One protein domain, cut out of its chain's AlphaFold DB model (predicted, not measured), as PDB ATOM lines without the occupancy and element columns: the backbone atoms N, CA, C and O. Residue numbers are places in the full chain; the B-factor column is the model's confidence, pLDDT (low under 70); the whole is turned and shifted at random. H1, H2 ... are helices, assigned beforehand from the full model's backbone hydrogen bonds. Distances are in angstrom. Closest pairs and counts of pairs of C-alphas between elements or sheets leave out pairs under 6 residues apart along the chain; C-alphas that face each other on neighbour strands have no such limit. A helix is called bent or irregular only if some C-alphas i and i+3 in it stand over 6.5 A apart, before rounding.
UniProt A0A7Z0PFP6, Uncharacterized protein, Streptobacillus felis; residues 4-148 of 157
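AT A GLANCE: This is residues 4 to 148 of the 157 residues of an uncharacterized protein of Streptobacillus felis (UniProt A0A7Z0PFP6). A long helical hairpin, H3 and H4, has a small head at one end, where the shorter helical hairpin of H1 and H2 crosses the start of H3. H4 packs on H3 in the far part, then kinks near residue 121 and swings away to reach H2, with little H5 beside H1. The printed part has 145 residues with five named helices, H1 to H5 in chain order, and no named strand: all helix, mostly crossed. It is only just loose, close to extended, with a radius of gyration of the C-alphas of 21.7 A and spans of 69 by 29 by 28 A.

HOW THE PARTS SIT: Start with H1, residues 4 to 23, which touches H2, residues 27 to 42, in a hairpin at a shallow tilt of 31 degrees, opposite ways; their closest C-alphas, Ala 21 and Lys 30, are 5.2 A apart. H2 touches residues 59 to 67 of H3, residues 53 to 95, only just about perpendicular at 73 degrees, with C-alphas Glu 31 and Gly 63 closest at 4.3 A. H3 and H4, residues 101 to 138, form a hairpin, opposite ways at 36 degrees, only just steep; C-alphas Gly 86 and Phe 108 are closest, 4.8 A. C-alphas Val 28 and Tyr 138, the closest of H2 and H4, are 6.2 A apart where these touch. H5, residues 141 to 144, only just touches H1, with 3 pairs of C-alphas within 8 A; Leu 14 and Leu 143 are closest, 6.9 A. H1 and H4 are apart. Each O i to N i+4 pair is within hydrogen-bond range in H1 and H2, 37 of 39 in H3 and 31 of 34 in H4; H5 is too short for one.

IN THESE COORDINATES: Find C-alpha 4 at (139.665, 150.009, 167.406), where H1 begins its 29.0 A; H2 follows with 22.4 A. H3 runs 62.0 A to C-alpha 95 at (149.293, 107.359, 118.852) and is irregular, with C-alphas 55 and 58 7.1 A apart. H4 spans 49.6 A with a kink of 48 degrees near residue 121, and is neither bent nor irregular, but only just: C-alphas 121 and 124 are 6.2 A apart. H5, 5.1 A long, ends at C-alpha 144, (130.247, 140.633, 153.221).

THE WHOLE: The two farthest C-alphas, His 50 and Gln 98, are 69.5 A apart. The printed part has no cut; the link H2 to H3 is short, the other three are tight. Mean pLDDT of the printed part is 80.4; look for values under 70 at residue 50, residues 119 to 126, residue 128 and residues 144 to 148.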
ATOM      1  N   GLU A   4     139.905 150.988 166.355       77.94
ATOM      2  CA  GLU A   4     139.665 150.009 167.406       77.94
ATOM      3  C   GLU A   4     138.167 149.744 167.606       77.94
ATOM      4  O   GLU A   4     137.750 148.590 167.567       77.94
ATOM      5  N   GLU A   5     137.342 150.792 167.698       78.88
ATOM      6  CA  GLU A   5     135.876 150.675 167.764       78.88
ATOM      7  C   GLU A   5     135.310 149.928 166.551       78.88
ATOM      8  O   GLU A   5     134.499 149.016 166.706       78.88
ATOM      9  N   LYS A   6     135.807 150.245 165.348       81.50
ATOM     10  CA  LYS A   6     135.413 149.551 164.115       81.50
ATOM     11  C   LYS A   6     135.752 148.063 164.163       81.50
ATOM     12  O   LYS A   6     134.960 147.225 163.744       81.50
ATOM     13  N   ASN A   7     136.943 147.718 164.653       82.06
ATOM     14  CA  ASN A   7     137.359 146.324 164.770       82.06
ATOM     15  C   ASN A   7     136.498 145.564 165.783       82.06
ATOM     16  O   ASN A   7     136.145 144.419 165.506       82.06
ATOM     17  N   LYS A   8     136.118 146.191 166.902       81.69
ATOM     18  CA  LYS A   8     135.217 145.585 167.894       81.69
ATOM     19  C   LYS A   8     133.826 145.324 167.315       81.69
ATOM     20  O   LYS A   8     133.322 144.210 167.434       81.69
ATOM     21  N   GLU A   9     133.242 146.304 166.626       83.94
ATOM     22  CA  GLU A   9     131.941 146.154 165.959       83.94
ATOM     23  C   GLU A   9     131.971 145.036 164.903       83.94
ATOM     24  O   GLU A   9     131.099 144.165 164.873       83.94
ATOM     25  N   ASN A  10     133.031 145.000 164.094       84.75
ATOM     26  CA  ASN A  10     133.242 143.969 163.084       84.75
ATOM     27  C   ASN A  10     133.353 142.566 163.698       84.75
ATOM     28  O   ASN A  10     132.715 141.630 163.221       84.75
ATOM     29  N   VAL A  11     134.148 142.412 164.761       86.62
ATOM     30  CA  VAL A  11     134.297 141.136 165.473       86.62
ATOM     31  C   VAL A  11     132.956 140.690 166.046       86.62
ATOM     32  O   VAL A  11     132.572 139.537 165.862       86.62
ATOM     33  N   PHE A  12     132.203 141.596 166.670       87.81
ATOM     34  CA  PHE A  12     130.880 141.285 167.201       87.81
ATOM     35  C   PHE A  12     129.911 140.812 166.106       87.81
ATOM     36  O   PHE A  12     129.258 139.775 166.257       87.81
ATOM     37  N   ALA A  13     129.860 141.517 164.974       87.88
ATOM     38  CA  ALA A  13     129.028 141.135 163.837       87.88
ATOM     39  C   ALA A  13     129.421 139.759 163.270       87.88
ATOM     40  O   ALA A  13     128.549 138.940 162.979       87.88
ATOM     41  N   LEU A  14     130.722 139.461 163.172       88.69
ATOM     42  CA  LEU A  14     131.215 138.160 162.714       88.69
ATOM     43  C   LEU A  14     130.878 137.029 163.694       88.69
ATOM     44  O   LEU A  14     130.482 135.950 163.254       88.69
ATOM     45  N   LEU A  15     130.990 137.266 165.004       88.75
ATOM     46  CA  LEU A  15     130.630 136.297 166.046       88.75
ATOM     47  C   LEU A  15     129.124 136.004 166.042       88.75
ATOM     48  O   LEU A  15     128.714 134.842 166.081       88.75
ATOM     49  N   SER A  16     128.298 137.045 165.914       88.12
ATOM     50  CA  SER A  16     126.848 136.907 165.748       88.12
ATOM     51  C   SER A  16     126.510 136.136 164.467       88.12
ATOM     52  O   SER A  16     125.749 135.167 164.495       88.12
ATOM     53  N   GLY A  17     127.158 136.490 163.355       87.75
ATOM     54  CA  GLY A  17     127.019 135.801 162.077       87.75
ATOM     55  C   GLY A  17     127.439 134.331 162.136       87.75
ATOM     56  O   GLY A  17     126.797 133.499 161.495       87.75
ATOM     57  N   LEU A  18     128.472 134.002 162.918       89.81
ATOM     58  CA  LEU A  18     128.935 132.634 163.141       89.81
ATOM     59  C   LEU A  18     127.879 131.812 163.885       89.81
ATOM     60  O   LEU A  18     127.523 130.732 163.421       89.81
ATOM     61  N   LYS A  19     127.323 132.331 164.987       89.06
ATOM     62  CA  LYS A  19     126.254 131.637 165.724       89.06
ATOM     63  C   LYS A  19     124.974 131.499 164.908       89.06
ATOM     64  O   LYS A  19     124.370 130.428 164.900       89.06
ATOM     65  N   MET A  20     124.601 132.522 164.141       88.56
ATOM     66  CA  MET A  20     123.460 132.428 163.227       88.56
ATOM     67  C   MET A  20     123.673 131.347 162.157       88.56
ATOM     68  O   MET A  20     122.742 130.632 161.791       88.56
ATOM     69  N   ALA A  21     124.908 131.186 161.675       90.44
ATOM     70  CA  ALA A  21     125.246 130.137 160.725       90.44
ATOM     71  C   ALA A  21     125.120 128.726 161.324       90.44
ATOM     72  O   ALA A  21     124.735 127.807 160.603       90.44
ATOM     73  N   GLU A  22     125.394 128.548 162.620       88.19
ATOM     74  CA  GLU A  22     125.174 127.272 163.319       88.19
ATOM     75  C   GLU A  22     123.691 126.938 163.427       88.19
ATOM     76  O   GLU A  22     123.284 125.844 163.041       88.19
ATOM     77  N   ILE A  23     122.886 127.906 163.868       90.12
ATOM     78  CA  ILE A  23     121.431 127.754 164.009       90.12
ATOM     79  C   ILE A  23     120.793 127.404 162.658       90.12
ATOM     80  O   ILE A  23     119.970 126.496 162.568       90.12
ATOM     81  N   ASN A  24     121.217 128.082 161.590       88.88
ATOM     82  CA  ASN A  24     120.675 127.890 160.244       88.88
ATOM     83  C   ASN A  24     121.358 126.764 159.449       88.88
ATOM     84  O   ASN A  24     121.027 126.557 158.281       88.88
ATOM     85  N   ASN A  25     122.342 126.069 160.030       88.69
ATOM     86  CA  ASN A  25     123.176 125.072 159.349       88.69
ATOM     87  C   ASN A  25     123.805 125.585 158.026       88.69
ATOM     88  O   ASN A  25     123.988 124.845 157.052       88.69
ATOM     89  N   ASN A  26     124.138 126.878 157.980       89.44
ATOM     90  CA  ASN A  26     124.717 127.541 156.818       89.44
ATOM     91  C   ASN A  26     126.246 127.412 156.830       89.44
ATOM     92  O   ASN A  26     126.976 128.234 157.385       89.44
ATOM     93  N   LYS A  27     126.741 126.371 156.162       89.69
ATOM     94  CA  LYS A  27     128.176 126.048 156.105       89.69
ATOM     95  C   LYS A  27     129.025 127.151 155.475       89.69
ATOM     96  O   LYS A  27     130.167 127.323 155.883       89.69
ATOM     97  N   VAL A  28     128.482 127.883 154.501       86.56
ATOM     98  CA  VAL A  28     129.221 128.918 153.761       86.56
ATOM     99  C   VAL A  28     129.424 130.158 154.630       86.56
ATOM    100  O   VAL A  28     130.527 130.692 154.694       86.56
ATOM    101  N   GLN A  29     128.394 130.571 155.369       88.75
ATOM    102  CA  GLN A  29     128.511 131.661 156.337       88.75
ATOM    103  C   GLN A  29     129.385 131.287 157.534       88.75
ATOM    104  O   GLN A  29     130.195 132.102 157.972       88.75
ATOM    105  N   LYS A  30     129.293 130.040 158.014       89.81
ATOM    106  CA  LYS A  30     130.171 129.532 159.077       89.81
ATOM    107  C   LYS A  30     131.642 129.564 158.651       89.81
ATOM    108  O   LYS A  30     132.486 130.031 159.410       89.81
ATOM    109  N   GLU A  31     131.931 129.127 157.426       88.44
ATOM    110  CA  GLU A  31     133.259 129.208 156.808       88.44
ATOM    111  C   GLU A  31     133.760 130.661 156.731       88.44
ATOM    112  O   GLU A  31     134.857 130.959 157.202       88.44
ATOM    113  N   PHE A  32     132.945 131.564 156.175       86.94
ATOM    114  CA  PHE A  32     133.291 132.974 155.984       86.94
ATOM    115  C   PHE A  32     133.598 133.687 157.306       86.94
ATOM    116  O   PHE A  32     134.668 134.281 157.456       86.94
ATOM    117  N   CYS A  33     132.687 133.593 158.282       88.69
ATOM    118  CA  CYS A  33     132.855 134.248 159.574       88.69
ATOM    119  C   CYS A  33     134.074 133.700 160.320       88.69
ATOM    120  O   CYS A  33     134.876 134.479 160.826       88.69
ATOM    121  N   ALA A  34     134.256 132.376 160.347       87.62
ATOM    122  CA  ALA A  34     135.390 131.760 161.027       87.62
ATOM    123  C   ALA A  34     136.735 132.146 160.391       87.62
ATOM    124  O   ALA A  34     137.683 132.440 161.114       87.62
ATOM    125  N   ALA A  35     136.820 132.196 159.056       85.00
ATOM    126  CA  ALA A  35     138.043 132.589 158.358       85.00
ATOM    127  C   ALA A  35     138.442 134.045 158.658       85.00
ATOM    128  O   ALA A  35     139.620 134.325 158.889       85.00
ATOM    129  N   LEU A  36     137.472 134.963 158.693       85.12
ATOM    130  CA  LEU A  36     137.725 136.360 159.052       85.12
ATOM    131  C   LEU A  36     138.092 136.506 160.530       85.12
ATOM    132  O   LEU A  36     139.093 137.146 160.833       85.12
ATOM    133  N   ILE A  37     137.360 135.865 161.444       88.00
ATOM    134  CA  ILE A  37     137.682 135.888 162.880       88.00
ATOM    135  C   ILE A  37     139.103 135.367 163.126       88.00
ATOM    136  O   ILE A  37     139.874 135.996 163.850       88.00
ATOM    137  N   TYR A  38     139.481 134.265 162.476       84.88
ATOM    138  CA  TYR A  38     140.829 133.714 162.575       84.88
ATOM    139  C   TYR A  38     141.898 134.700 162.084       84.88
ATOM    140  O   TYR A  38     142.954 134.845 162.700       84.88
ATOM    141  N   LYS A  39     141.616 135.448 161.012       83.25
ATOM    142  CA  LYS A  39     142.512 136.510 160.547       83.25
ATOM    143  C   LYS A  39     142.642 137.647 161.565       83.25
ATOM    144  O   LYS A  39     143.754 138.087 161.839       83.25
ATOM    145  N   TYR A  40     141.535 138.079 162.165       83.38
ATOM    146  CA  TYR A  40     141.543 139.077 163.238       83.38
ATOM    147  C   TYR A  40     142.406 138.628 164.431       83.38
ATOM    148  O   TYR A  40     143.166 139.432 164.971       83.38
ATOM    149  N   GLN A  41     142.372 137.339 164.792       83.31
ATOM    150  CA  GLN A  41     143.267 136.780 165.814       83.31
ATOM    151  C   GLN A  41     144.744 136.863 165.410       83.31
ATOM    152  O   GLN A  41     145.579 137.231 166.233       83.31
ATOM    153  N   GLN A  42     145.078 136.544 164.155       82.38
ATOM    154  CA  GLN A  42     146.454 136.650 163.651       82.38
ATOM    155  C   GLN A  42     146.971 138.095 163.639       82.38
ATOM    156  O   GLN A  42     148.164 138.321 163.824       82.38
ATOM    157  N   GLU A  43     146.080 139.069 163.450       81.94
ATOM    158  CA  GLU A  43     146.382 140.503 163.535       81.94
ATOM    159  C   GLU A  43     146.495 141.009 164.989       81.94
ATOM    160  O   GLU A  43     146.743 142.193 165.209       81.94
ATOM    161  N   GLY A  44     146.343 140.130 165.990       80.25
ATOM    162  CA  GLY A  44     146.458 140.467 167.412       80.25
ATOM    163  C   GLY A  44     145.222 141.157 167.993       80.25
ATOM    164  O   GLY A  44     145.296 141.723 169.083       80.25
ATOM    165  N   ILE A  45     144.084 141.126 167.293       83.75
ATOM    166  CA  ILE A  45     142.838 141.735 167.765       83.75
ATOM    167  C   ILE A  45     142.183 140.796 168.782       83.75
ATOM    168  O   ILE A  45     141.985 139.607 168.521       83.75
ATOM    169  N   ASN A  46     141.834 141.332 169.954       81.00
ATOM    170  CA  ASN A  46     141.214 140.549 171.016       81.00
ATOM    171  C   ASN A  46     139.753 140.216 170.676       81.00
ATOM    172  O   ASN A  46     138.858 141.037 170.852       81.00
ATOM    173  N   ILE A  47     139.509 138.989 170.218       81.19
ATOM    174  CA  ILE A  47     138.155 138.515 169.900       81.19
ATOM    175  C   ILE A  47     137.382 137.979 171.115       81.19
ATOM    176  O   ILE A  47     136.180 137.745 171.023       81.19
ATOM    177  N   TYR A  48     138.062 137.762 172.244       79.31
ATOM    178  CA  TYR A  48     137.500 137.140 173.449       79.31
ATOM    179  C   TYR A  48     137.029 138.165 174.484       79.31
ATOM    180  O   TYR A  48     136.574 137.799 175.563       79.31
ATOM    181  N   GLU A  49     137.116 139.457 174.163       72.31
ATOM    182  CA  GLU A  49     136.648 140.543 175.029       72.31
ATOM    183  C   GLU A  49     135.134 140.449 175.303       72.31
ATOM    184  O   GLU A  49     134.662 140.872 176.356       72.31
ATOM    185  N   HIS A  50     134.373 139.854 174.377       64.62
ATOM    186  CA  HIS A  50     132.908 139.826 174.416       64.62
ATOM    187  C   HIS A  50     132.293 138.421 174.485       64.62
ATOM    188  O   HIS A  50     131.082 138.302 174.656       64.62
ATOM    189  N   VAL A  51     133.092 137.358 174.347       72.50
ATOM    190  CA  VAL A  51     132.613 135.966 174.339       72.50
ATOM    191  C   VAL A  51     133.647 135.064 175.005       72.50
ATOM    192  O   VAL A  51     134.848 135.213 174.771       72.50
ATOM    193  N   LYS A  52     133.188 134.105 175.820       77.19
ATOM    194  CA  LYS A  52     134.074 133.112 176.432       77.19
ATOM    195  C   LYS A  52     134.744 132.268 175.358       77.19
ATOM    196  O   LYS A  52     134.126 131.870 174.371       77.19
ATOM    197  N   LYS A  53     136.016 131.960 175.591       78.50
ATOM    198  CA  LYS A  53     136.832 131.177 174.667       78.50
ATOM    199  C   LYS A  53     136.220 129.800 174.385       78.50
ATOM    200  O   LYS A  53     136.104 129.428 173.221       78.50
ATOM    201  N   GLU A  54     135.756 129.107 175.425       77.69
ATOM    202  CA  GLU A  54     135.167 127.765 175.308       77.69
ATOM    203  C   GLU A  54     133.933 127.716 174.386       77.69
ATOM    204  O   GLU A  54     133.762 126.751 173.648       77.69
ATOM    205  N   ASP A  55     133.112 128.770 174.364       75.81
ATOM    206  CA  ASP A  55     131.815 128.777 173.667       75.81
ATOM    207  C   ASP A  55     131.927 128.997 172.147       75.81
ATOM    208  O   ASP A  55     130.975 128.758 171.389       75.81
ATOM    209  N   ILE A  56     133.067 129.525 171.691       81.88
ATOM    210  CA  ILE A  56     133.255 129.999 170.315       81.88
ATOM    211  C   ILE A  56     134.387 129.278 169.580       81.88
ATOM    212  O   ILE A  56     134.364 129.188 168.353       81.88
ATOM    213  N   GLU A  57     135.380 128.755 170.297       83.94
ATOM    214  CA  GLU A  57     136.585 128.191 169.685       83.94
ATOM    215  C   GLU A  57     136.288 126.919 168.883       83.94
ATOM    216  O   GLU A  57     136.829 126.748 167.791       83.94
ATOM    217  N   GLU A  58     135.359 126.078 169.342       86.69
ATOM    218  CA  GLU A  58     134.889 124.919 168.574       86.69
ATOM    219  C   GLU A  58     134.233 125.350 167.252       86.69
ATOM    220  O   GLU A  58     134.601 124.861 166.181       86.69
ATOM    221  N   SER A  59     133.335 126.339 167.305       83.69
ATOM    222  CA  SER A  59     132.652 126.902 166.134       83.69
ATOM    223  C   SER A  59     133.629 127.486 165.111       83.69
ATOM    224  O   SER A  59     133.477 127.269 163.904       83.69
ATOM    225  N   ILE A  60     134.637 128.225 165.591       85.62
ATOM    226  CA  ILE A  60     135.693 128.811 164.757       85.62
ATOM    227  C   ILE A  60     136.517 127.693 164.116       85.62
ATOM    228  O   ILE A  60     136.686 127.679 162.898       85.62
ATOM    229  N   ASN A  61     136.976 126.720 164.905       87.06
ATOM    230  CA  ASN A  61     137.778 125.603 164.410       87.06
ATOM    231  C   ASN A  61     137.019 124.770 163.373       87.06
ATOM    232  O   ASN A  61     137.581 124.390 162.345       87.06
ATOM    233  N   GLU A  62     135.728 124.516 163.585       87.44
ATOM    234  CA  GLU A  62     134.896 123.816 162.612       87.44
ATOM    235  C   GLU A  62     134.748 124.619 161.308       87.44
ATOM    236  O   GLU A  62     134.922 124.065 160.219       87.44
ATOM    237  N   GLY A  63     134.500 125.931 161.395       84.50
ATOM    238  CA  GLY A  63     134.426 126.810 160.225       84.50
ATOM    239  C   GLY A  63     135.741 126.881 159.438       84.50
ATOM    240  O   GLY A  63     135.739 126.757 158.210       84.50
ATOM    241  N   VAL A  64     136.881 126.964 160.128       84.44
ATOM    242  CA  VAL A  64     138.218 126.900 159.510       84.44
ATOM    243  C   VAL A  64     138.469 125.525 158.877       84.44
ATOM    244  O   VAL A  64     139.021 125.424 157.780       84.44
ATOM    245  N   ASN A  65     138.011 124.440 159.497       87.06
ATOM    246  CA  ASN A  65     138.122 123.105 158.913       87.06
ATOM    247  C   ASN A  65     137.288 122.960 157.632       87.06
ATOM    248  O   ASN A  65     137.746 122.329 156.672       87.06
ATOM    249  N   LEU A  66     136.094 123.564 157.572       86.69
ATOM    250  CA  LEU A  66     135.291 123.629 156.344       86.69
ATOM    251  C   LEU A  66     136.057 124.350 155.226       86.69
ATOM    252  O   LEU A  66     136.164 123.816 154.116       86.69
ATOM    253  N   PHE A  67     136.680 125.482 155.553       81.62
ATOM    254  CA  PHE A  67     137.523 126.261 154.645       81.62
ATOM    255  C   PHE A  67     138.704 125.441 154.102       81.62
ATOM    256  O   PHE A  67     138.898 125.317 152.887       81.62
ATOM    257  N   VAL A  68     139.473 124.790 154.983       80.81
ATOM    258  CA  VAL A  68     140.625 123.953 154.601       80.81
ATOM    259  C   VAL A  68     140.181 122.768 153.742       80.81
ATOM    260  O   VAL A  68     140.798 122.466 152.713       80.81
ATOM    261  N   LYS A  69     139.082 122.104 154.113       85.19
ATOM    262  CA  LYS A  69     138.519 120.977 153.359       85.19
ATOM    263  C   LYS A  69     138.092 121.402 151.958       85.19
ATOM    264  O   LYS A  69     138.343 120.672 150.994       85.19
ATOM    265  N   ARG A  70     137.484 122.580 151.823       78.00
ATOM    266  CA  ARG A  70     137.097 123.167 150.538       78.00
ATOM    267  C   ARG A  70     138.318 123.473 149.669       78.00
ATOM    268  O   ARG A  70     138.366 123.021 148.523       78.00
ATOM    269  N   LYS A  71     139.342 124.122 150.236       77.38
ATOM    270  CA  LYS A  71     140.631 124.385 149.569       77.38
ATOM    271  C   LYS A  71     141.275 123.092 149.059       77.38
ATOM    272  O   LYS A  71     141.692 123.007 147.904       77.38
ATOM    273  N   ARG A  72     141.288 122.045 149.890       78.62
ATOM    274  CA  ARG A  72     141.839 120.728 149.538       78.62
ATOM    275  C   ARG A  72     141.047 120.040 148.426       78.62
ATOM    276  O   ARG A  72     141.650 119.496 147.506       78.62
ATOM    277  N   ARG A  73     139.709 120.074 148.466       81.19
ATOM    278  CA  ARG A  73     138.861 119.519 147.391       81.19
ATOM    279  C   ARG A  73     139.110 120.211 146.055       81.19
ATOM    280  O   ARG A  73     139.204 119.528 145.038       81.19
ATOM    281  N   TYR A  74     139.235 121.536 146.065       77.75
ATOM    282  CA  TYR A  74     139.563 122.302 144.866       77.75
ATOM    283  C   TYR A  74     140.929 121.892 144.297       77.75
ATOM    284  O   TYR A  74     141.049 121.616 143.104       77.75
ATOM    285  N   PHE A  75     141.937 121.746 145.165       74.44
ATOM    286  CA  PHE A  75     143.259 121.264 144.772       74.44
ATOM    287  C   PHE A  75     143.212 119.857 144.150       74.44
ATOM    288  O   PHE A  75     143.754 119.651 143.070       74.44
ATOM    289  N   ILE A  76     142.496 118.906 144.763       78.50
ATOM    290  CA  ILE A  76     142.375 117.528 144.254       78.50
ATOM    291  C   ILE A  76     141.705 117.485 142.874       78.50
ATOM    292  O   ILE A  76     142.239 116.858 141.959       78.50
ATOM    293  N   LYS A  77     140.563 118.170 142.695       77.44
ATOM    294  CA  LYS A  77     139.865 118.232 141.394       77.44
ATOM    295  C   LYS A  77     140.787 118.739 140.284       77.44
ATOM    296  O   LYS A  77     140.732 118.265 139.153       77.44
ATOM    297  N   LYS A  78     141.663 119.682 140.618       73.31
ATOM    298  CA  LYS A  78     142.604 120.292 139.685       73.31
ATOM    299  C   LYS A  78     143.789 119.388 139.355       73.31
ATOM    300  O   LYS A  78     144.153 119.286 138.189       73.31
ATOM    301  N   THR A  79     144.352 118.702 140.349       74.25
ATOM    302  CA  THR A  79     145.401 117.695 140.125       74.25
ATOM    303  C   THR A  79     144.912 116.600 139.180       74.25
ATOM    304  O   THR A  79     145.630 116.233 138.254       74.25
ATOM    305  N   LEU A  80     143.665 116.148 139.350       80.38
ATOM    306  CA  LEU A  80     143.029 115.186 138.445       80.38
ATOM    307  C   LEU A  80     142.903 115.729 137.015       80.38
ATOM    308  O   LEU A  80     143.232 115.027 136.063       80.38
ATOM    309  N   PHE A  81     142.486 116.988 136.852       79.12
ATOM    310  CA  PHE A  81     142.388 117.609 135.530       79.12
ATOM    311  C   PHE A  81     143.754 117.721 134.832       79.12
ATOM    312  O   PHE A  81     143.855 117.451 133.641       79.12
ATOM    313  N   ASN A  82     144.813 118.062 135.571       79.06
ATOM    314  CA  ASN A  82     146.168 118.145 135.018       79.06
ATOM    315  C   ASN A  82     146.738 116.770 134.652       79.06
ATOM    316  O   ASN A  82     147.431 116.634 133.648       79.06
ATOM    317  N   MET A  83     146.440 115.736 135.444       80.19
ATOM    318  CA  MET A  83     146.780 114.362 135.065       80.19
ATOM    319  C   MET A  83     146.095 113.992 133.749       80.19
ATOM    320  O   MET A  83     146.745 113.443 132.864       80.19
ATOM    321  N   PHE A  84     144.820 114.352 133.583       83.56
ATOM    322  CA  PHE A  84     144.071 114.073 132.361       83.56
ATOM    323  C   PHE A  84     144.649 114.792 131.131       83.56
ATOM    324  O   PHE A  84     144.841 114.163 130.092       83.56
ATOM    325  N   THR A  85     144.985 116.083 131.238       81.44
ATOM    326  CA  THR A  85     145.612 116.836 130.133       81.44
ATOM    327  C   THR A  85     146.996 116.291 129.780       81.44
ATOM    328  O   THR A  85     147.304 116.130 128.599       81.44
ATOM    329  N   GLY A  86     147.804 115.930 130.783       79.81
ATOM    330  CA  GLY A  86     149.081 115.246 130.574       79.81
ATOM    331  C   GLY A  86     148.903 113.906 129.856       79.81
ATOM    332  O   GLY A  86     149.609 113.629 128.885       79.81
ATOM    333  N   MET A  87     147.943 113.081 130.293       84.50
ATOM    334  CA  MET A  87     147.643 111.782 129.676       84.50
ATOM    335  C   MET A  87     147.191 111.940 128.223       84.50
ATOM    336  O   MET A  87     147.654 111.198 127.359       84.50
ATOM    337  N   ALA A  88     146.345 112.929 127.929       85.38
ATOM    338  CA  ALA A  88     145.903 113.221 126.568       85.38
ATOM    339  C   ALA A  88     147.077 113.615 125.650       85.38
ATOM    340  O   ALA A  88     147.175 113.110 124.532       85.38
ATOM    341  N   ALA A  89     148.009 114.448 126.130       83.88
ATOM    342  CA  ALA A  89     149.207 114.827 125.376       83.88
ATOM    343  C   ALA A  89     150.138 113.630 125.111       83.88
ATOM    344  O   ALA A  89     150.692 113.488 124.017       83.88
ATOM    345  N   ALA A  90     150.279 112.738 126.092       79.56
ATOM    346  CA  ALA A  90     151.063 111.513 125.965       79.56
ATOM    347  C   ALA A  90     150.453 110.547 124.940       79.56
ATOM    348  O   ALA A  90     151.164 110.036 124.077       79.56
ATOM    349  N   LEU A  91     149.131 110.345 124.997       84.44
ATOM    350  CA  LEU A  91     148.391 109.504 124.055       84.44
ATOM    351  C   LEU A  91     148.444 110.059 122.631       84.44
ATOM    352  O   LEU A  91     148.623 109.291 121.694       84.44
ATOM    353  N   PHE A  92     148.350 111.380 122.460       85.19
ATOM    354  CA  PHE A  92     148.530 112.020 121.158       85.19
ATOM    355  C   PHE A  92     149.949 111.804 120.614       85.19
ATOM    356  O   PHE A  92     150.132 111.413 119.465       85.19
ATOM    357  N   THR A  93     150.968 111.984 121.453       80.69
ATOM    358  CA  THR A  93     152.370 111.804 121.045       80.69
ATOM    359  C   THR A  93     152.682 110.348 120.686       80.69
ATOM    360  O   THR A  93     153.383 110.076 119.714       80.69
ATOM    361  N   TYR A  94     152.122 109.403 121.435       79.88
ATOM    362  CA  TYR A  94     152.299 107.982 121.171       79.88
ATOM    363  C   TYR A  94     151.495 107.512 119.950       79.88
ATOM    364  O   TYR A  94     152.031 106.837 119.080       79.88
ATOM    365  N   GLY A  95     150.212 107.871 119.869       81.69
ATOM    366  CA  GLY A  95     149.293 107.359 118.852       81.69
ATOM    367  C   GLY A  95     149.356 108.093 117.514       81.69
ATOM    368  O   GLY A  95     149.261 107.456 116.469       81.69
ATOM    369  N   TYR A  96     149.525 109.417 117.530       81.38
ATOM    370  CA  TYR A  96     149.534 110.241 116.318       81.38
ATOM    371  C   TYR A  96     150.954 110.507 115.813       81.38
ATOM    372  O   TYR A  96     151.239 110.304 114.638       81.38
ATOM    373  N   LEU A  97     151.864 110.915 116.703       79.62
ATOM    374  CA  LEU A  97     153.261 111.186 116.336       79.62
ATOM    375  C   LEU A  97     154.137 109.921 116.320       79.62
ATOM    376  O   LEU A  97     155.306 110.005 115.947       79.62
ATOM    377  N   GLN A  98     153.585 108.766 116.721       83.88
ATOM    378  CA  GLN A  98     154.250 107.454 116.728       83.88
ATOM    379  C   GLN A  98     155.608 107.447 117.443       83.88
ATOM    380  O   GLN A  98     156.526 106.699 117.100       83.88
ATOM    381  N   VAL A  99     155.763 108.300 118.455       81.19
ATOM    382  CA  VAL A  99     157.015 108.390 119.203       81.19
ATOM    383  C   VAL A  99     157.086 107.242 120.212       81.19
ATOM    384  O   VAL A  99     156.075 106.831 120.779       81.19
ATOM    385  N   SER A 100     158.294 106.735 120.481       85.62
ATOM    386  CA  SER A 100     158.505 105.654 121.450       85.62
ATOM    387  C   SER A 100     157.850 105.931 122.809       85.62
ATOM    388  O   SER A 100     157.754 107.076 123.265       85.62
ATOM    389  N   LEU A 101     157.440 104.855 123.491       80.06
ATOM    390  CA  LEU A 101     156.776 104.918 124.797       80.06
ATOM    391  C   LEU A 101     157.559 105.782 125.801       80.06
ATOM    392  O   LEU A 101     156.982 106.636 126.469       80.06
ATOM    393  N   ALA A 102     158.887 105.628 125.836       82.75
ATOM    394  CA  ALA A 102     159.769 106.402 126.708       82.75
ATOM    395  C   ALA A 102     159.668 107.918 126.459       82.75
ATOM    396  O   ALA A 102     159.562 108.697 127.402       82.75
ATOM    397  N   ARG A 103     159.641 108.354 125.194       80.50
ATOM    398  CA  ARG A 103     159.507 109.779 124.847       80.50
ATOM    399  C   ARG A 103     158.096 110.306 125.118       80.50
ATOM    400  O   ARG A 103     157.956 111.445 125.550       80.50
ATOM    401  N   SER A 104     157.070 109.478 124.950       79.75
ATOM    402  CA  SER A 104     155.684 109.843 125.280       79.75
ATOM    403  C   SER A 104     155.479 110.044 126.788       79.75
ATOM    404  O   SER A 104     154.783 110.971 127.199       79.75
ATOM    405  N   ILE A 105     156.158 109.248 127.622       82.81
ATOM    406  CA  ILE A 105     156.202 109.438 129.081       82.81
ATOM    407  C   ILE A 105     156.915 110.750 129.442       82.81
ATOM    408  O   ILE A 105     156.458 111.484 130.314       82.81
ATOM    409  N   VAL A 106     158.003 111.104 128.754       85.56
ATOM    410  CA  VAL A 106     158.667 112.401 128.970       85.56
ATOM    411  C   VAL A 106     157.724 113.560 128.630       85.56
ATOM    412  O   VAL A 106     157.606 114.501 129.415       85.56
ATOM    413  N   VAL A 107     156.986 113.473 127.519       81.69
ATOM    414  CA  VAL A 107     155.981 114.485 127.149       81.69
ATOM    415  C   VAL A 107     154.855 114.574 128.182       81.69
ATOM    416  O   VAL A 107     154.476 115.687 128.543       81.69
ATOM    417  N   PHE A 108     154.383 113.445 128.726       84.94
ATOM    418  CA  PHE A 108     153.447 113.430 129.857       84.94
ATOM    419  C   PHE A 108     153.969 114.273 131.026       84.94
ATOM    420  O   PHE A 108     153.281 115.183 131.486       84.94
ATOM    421  N   PHE A 109     155.192 113.995 131.491       82.69
ATOM    422  CA  PHE A 109     155.766 114.669 132.656       82.69
ATOM    423  C   PHE A 109     155.965 116.169 132.423       82.69
ATOM    424  O   PHE A 109     155.602 116.969 133.284       82.69
ATOM    425  N   PHE A 110     156.489 116.568 131.261       82.81
ATOM    426  CA  PHE A 110     156.687 117.984 130.942       82.81
ATOM    427  C   PHE A 110     155.362 118.733 130.785       82.81
ATOM    428  O   PHE A 110     155.204 119.806 131.368       82.81
ATOM    429  N   ALA A 111     154.393 118.164 130.062       81.81
ATOM    430  CA  ALA A 111     153.067 118.759 129.924       81.81
ATOM    431  C   ALA A 111     152.383 118.892 131.292       81.81
ATOM    432  O   ALA A 111     151.881 119.963 131.625       81.81
ATOM    433  N   PHE A 112     152.447 117.850 132.125       82.12
ATOM    434  CA  PHE A 112     151.897 117.862 133.477       82.12
ATOM    435  C   PHE A 112     152.542 118.937 134.365       82.12
ATOM    436  O   PHE A 112     151.831 119.652 135.073       82.12
ATOM    437  N   LEU A 113     153.870 119.082 134.328       81.00
ATOM    438  CA  LEU A 113     154.605 120.063 135.134       81.00
ATOM    439  C   LEU A 113     154.311 121.503 134.702       81.00
ATOM    440  O   LEU A 113     153.985 122.339 135.547       81.00
ATOM    441  N   ILE A 114     154.382 121.792 133.400       80.75
ATOM    442  CA  ILE A 114     154.129 123.135 132.856       80.75
ATOM    443  C   ILE A 114     152.681 123.550 133.131       80.75
ATOM    444  O   ILE A 114     152.430 124.638 133.656       80.75
ATOM    445  N   ASP A 115     151.731 122.659 132.848       76.75
ATOM    446  CA  ASP A 115     150.308 122.899 133.072       76.75
ATOM    447  C   ASP A 115     150.009 123.085 134.570       76.75
ATOM    448  O   ASP A 115     149.262 123.985 134.959       76.75
ATOM    449  N   SER A 116     150.676 122.327 135.445       75.00
ATOM    450  CA  SER A 116     150.570 122.494 136.900       75.00
ATOM    451  C   SER A 116     151.123 123.828 137.400       75.00
ATOM    452  O   SER A 116     150.459 124.479 138.210       75.00
ATOM    453  N   LEU A 117     152.274 124.283 136.903       75.88
ATOM    454  CA  LEU A 117     152.875 125.564 137.297       75.88
ATOM    455  C   LEU A 117     152.040 126.768 136.838       75.88
ATOM    456  O   LEU A 117     151.765 127.672 137.633       75.88
ATOM    457  N   ILE A 118     151.587 126.770 135.582       72.88
ATOM    458  CA  ILE A 118     150.738 127.839 135.035       72.88
ATOM    459  C   ILE A 118     149.409 127.874 135.787       72.88
ATOM    460  O   ILE A 118     148.972 128.921 136.283       72.88
ATOM    461  N   LYS A 119     148.774 126.711 135.949       68.94
ATOM    462  CA  LYS A 119     147.479 126.634 136.612       68.94
ATOM    463  C   LYS A 119     147.570 126.876 138.112       68.94
ATOM    464  O   LYS A 119     146.547 127.279 138.656       68.94
ATOM    465  N   LEU A 120     148.707 126.690 138.789       67.06
ATOM    466  CA  LEU A 120     148.886 127.077 140.197       67.06
ATOM    467  C   LEU A 120     148.663 128.583 140.394       67.06
ATOM    468  O   LEU A 120     147.882 128.962 141.270       67.06
ATOM    469  N   LYS A 121     149.239 129.430 139.530       64.69
ATOM    470  CA  LYS A 121     149.032 130.891 139.571       64.69
ATOM    471  C   LYS A 121     147.582 131.283 139.267       64.69
ATOM    472  O   LYS A 121     146.999 132.090 139.985       64.69
ATOM    473  N   VAL A 122     146.964 130.651 138.267       64.31
ATOM    474  CA  VAL A 122     145.555 130.900 137.896       64.31
ATOM    475  C   VAL A 122     144.572 130.320 138.931       64.31
ATOM    476  O   VAL A 122     143.458 130.815 139.082       64.31
ATOM    477  N   SER A 123     144.983 129.299 139.698       63.97
ATOM    478  CA  SER A 123     144.134 128.595 140.675       63.97
ATOM    479  C   SER A 123     143.604 129.516 141.754       63.97
ATOM    480  O   SER A 123     142.434 129.433 142.109       63.97
ATOM    481  N   LYS A 124     144.464 130.414 142.234       65.06
ATOM    482  CA  LYS A 124     144.120 131.352 143.288       65.06
ATOM    483  C   LYS A 124     143.012 132.281 142.814       65.06
ATOM    484  O   LYS A 124     142.039 132.471 143.524       65.06
ATOM    485  N   ILE A 125     143.124 132.783 141.588       65.88
ATOM    486  CA  ILE A 125     142.160 133.716 141.001       65.88
ATOM    487  C   ILE A 125     140.792 133.047 140.820       65.88
ATOM    488  O   ILE A 125     139.776 133.604 141.225       65.88
ATOM    489  N   VAL A 126     140.762 131.839 140.253       68.38
ATOM    490  CA  VAL A 126     139.504 131.113 140.003       68.38
ATOM    491  C   VAL A 126     138.830 130.713 141.310       68.38
ATOM    492  O   VAL A 126     137.640 130.957 141.482       68.38
ATOM    493  N   PHE A 127     139.595 130.160 142.252       70.00
ATOM    494  CA  PHE A 127     139.076 129.759 143.552       70.00
ATOM    495  C   PHE A 127     138.504 130.951 144.335       70.00
ATOM    496  O   PHE A 127     137.409 130.866 144.882       70.00
ATOM    497  N   VAL A 128     139.214 132.083 144.340       69.50
ATOM    498  CA  VAL A 128     138.742 133.328 144.961       69.50
ATOM    499  C   VAL A 128     137.432 133.796 144.339       69.50
ATOM    500  O   VAL A 128     136.526 134.201 145.057       69.50
ATOM    501  N   ASN A 129     137.318 133.739 143.013       71.19
ATOM    502  CA  ASN A 129     136.115 134.183 142.320       71.19
ATOM    503  C   ASN A 129     134.918 133.258 142.606       71.19
ATOM    504  O   ASN A 129     133.804 133.728 142.818       71.19
ATOM    505  N   GLU A 130     135.142 131.942 142.658       73.19
ATOM    506  CA  GLU A 130     134.120 130.969 143.065       73.19
ATOM    507  C   GLU A 130     133.675 131.183 144.518       73.19
ATOM    508  O   GLU A 130     132.475 131.236 144.785       73.19
ATOM    509  N   ALA A 131     134.625 131.362 145.440       75.81
ATOM    510  CA  ALA A 131     134.335 131.641 146.844       75.81
ATOM    511  C   ALA A 131     133.558 132.956 147.001       75.81
ATOM    512  O   ALA A 131     132.543 132.984 147.687       75.81
ATOM    513  N   ARG A 132     133.964 134.018 146.294       75.81
ATOM    514  CA  ARG A 132     133.272 135.313 146.299       75.81
ATOM    515  C   ARG A 132     131.817 135.190 145.848       75.81
ATOM    516  O   ARG A 132     130.933 135.669 146.546       75.81
ATOM    517  N   LYS A 133     131.560 134.508 144.728       79.94
ATOM    518  CA  LYS A 133     130.194 134.293 144.221       79.94
ATOM    519  C   LYS A 133     129.318 133.517 145.196       79.94
ATOM    520  O   LYS A 133     128.120 133.761 145.266       79.94
ATOM    521  N   GLU A 134     129.883 132.546 145.906       80.88
ATOM    522  CA  GLU A 134     129.132 131.822 146.926       80.88
ATOM    523  C   GLU A 134     128.909 132.656 148.184       80.88
ATOM    524  O   GLU A 134     127.816 132.606 148.740       80.88
ATOM    525  N   TYR A 135     129.886 133.455 148.608       83.31
ATOM    526  CA  TYR A 135     129.702 134.342 149.751       83.31
ATOM    527  C   TYR A 135     128.631 135.397 149.471       83.31
ATOM    528  O   TYR A 135     127.730 135.558 150.280       83.31
ATOM    529  N   GLU A 136     128.616 136.001 148.283       80.50
ATOM    530  CA  GLU A 136     127.548 136.923 147.865       80.50
ATOM    531  C   GLU A 136     126.149 136.273 147.853       80.50
ATOM    532  O   GLU A 136     125.145 136.970 147.973       80.50
ATOM    533  N   ARG A 137     126.058 134.943 147.709       82.31
ATOM    534  CA  ARG A 137     124.778 134.213 147.670       82.31
ATOM    535  C   ARG A 137     124.315 133.697 149.024       82.31
ATOM    536  O   ARG A 137     123.114 133.612 149.255       82.31
ATOM    537  N   TYR A 138     125.250 133.263 149.864       84.69
ATOM    538  CA  TYR A 138     124.949 132.485 151.067       84.69
ATOM    539  C   TYR A 138     125.381 133.175 152.359       84.69
ATOM    540  O   TYR A 138     125.069 132.664 153.428       84.69
ATOM    541  N   VAL A 139     126.091 134.298 152.299       84.00
ATOM    542  CA  VAL A 139     126.450 135.100 153.474       84.00
ATOM    543  C   VAL A 139     125.533 136.314 153.524       84.00
ATOM    544  O   VAL A 139     125.198 136.888 152.490       84.00
ATOM    545  N   ASP A 140     125.127 136.719 154.728       81.94
ATOM    546  CA  ASP A 140     124.412 137.980 154.912       81.94
ATOM    547  C   ASP A 140     125.219 139.140 154.300       81.94
ATOM    548  O   ASP A 140     126.367 139.380 154.682       81.94
ATOM    549  N   HIS A 141     124.607 139.873 153.366       77.19
ATOM    550  CA  HIS A 141     125.172 141.053 152.711       77.19
ATOM    551  C   HIS A 141     125.844 142.030 153.686       77.19
ATOM    552  O   HIS A 141     126.895 142.583 153.371       77.19
ATOM    553  N   LYS A 142     125.307 142.196 154.902       75.31
ATOM    554  CA  LYS A 142     125.898 143.072 155.926       75.31
ATOM    555  C   LYS A 142     127.276 142.600 156.391       75.31
ATOM    556  O   LYS A 142     128.118 143.429 156.713       75.31
ATOM    557  N   LEU A 143     127.515 141.289 156.399       76.50
ATOM    558  CA  LEU A 143     128.787 140.684 156.798       76.50
ATOM    559  C   LEU A 143     129.822 140.715 155.665       76.50
ATOM    560  O   LEU A 143     131.017 140.839 155.924       76.50
ATOM    561  N   VAL A 144     129.372 140.642 154.409       64.31
ATOM    562  CA  VAL A 144     130.247 140.633 153.221       64.31
ATOM    563  C   VAL A 144     131.039 141.944 153.076       64.31
ATOM    564  O   VAL A 144     132.150 141.933 152.550       64.31
ATOM    565  N   HIS A 145     130.517 143.062 153.593       65.81
ATOM    566  CA  HIS A 145     131.119 144.398 153.469       65.81
ATOM    567  C   HIS A 145     131.940 144.858 154.688       65.81
ATOM    568  O   HIS A 145     132.445 145.980 154.701       65.81
ATOM    569  N   ILE A 146     132.115 144.006 155.705       63.72
ATOM    570  CA  ILE A 146     132.751 144.361 156.988       63.72
ATOM    571  C   ILE A 146     134.196 144.892 156.829       63.72
ATOM    572  O   ILE A 146     134.631 145.745 157.613       63.72
ATOM    573  N   ARG A 147     134.932 144.490 155.781       59.25
ATOM    574  CA  ARG A 147     136.200 145.127 155.368       59.25
ATOM    575  C   ARG A 147     136.391 145.070 153.842       59.25
ATOM    576  O   ARG A 147     136.894 144.086 153.321       59.25
ATOM    577  N   GLU A 148     136.135 146.167 153.125       48.97
ATOM    578  CA  GLU A 148     136.537 146.305 151.704       48.97
ATOM    579  C   GLU A 148     138.069 146.251 151.501       48.97
ATOM    580  O   GLU A 148     138.560 145.805 150.464       48.97
TER     581      GLU A 148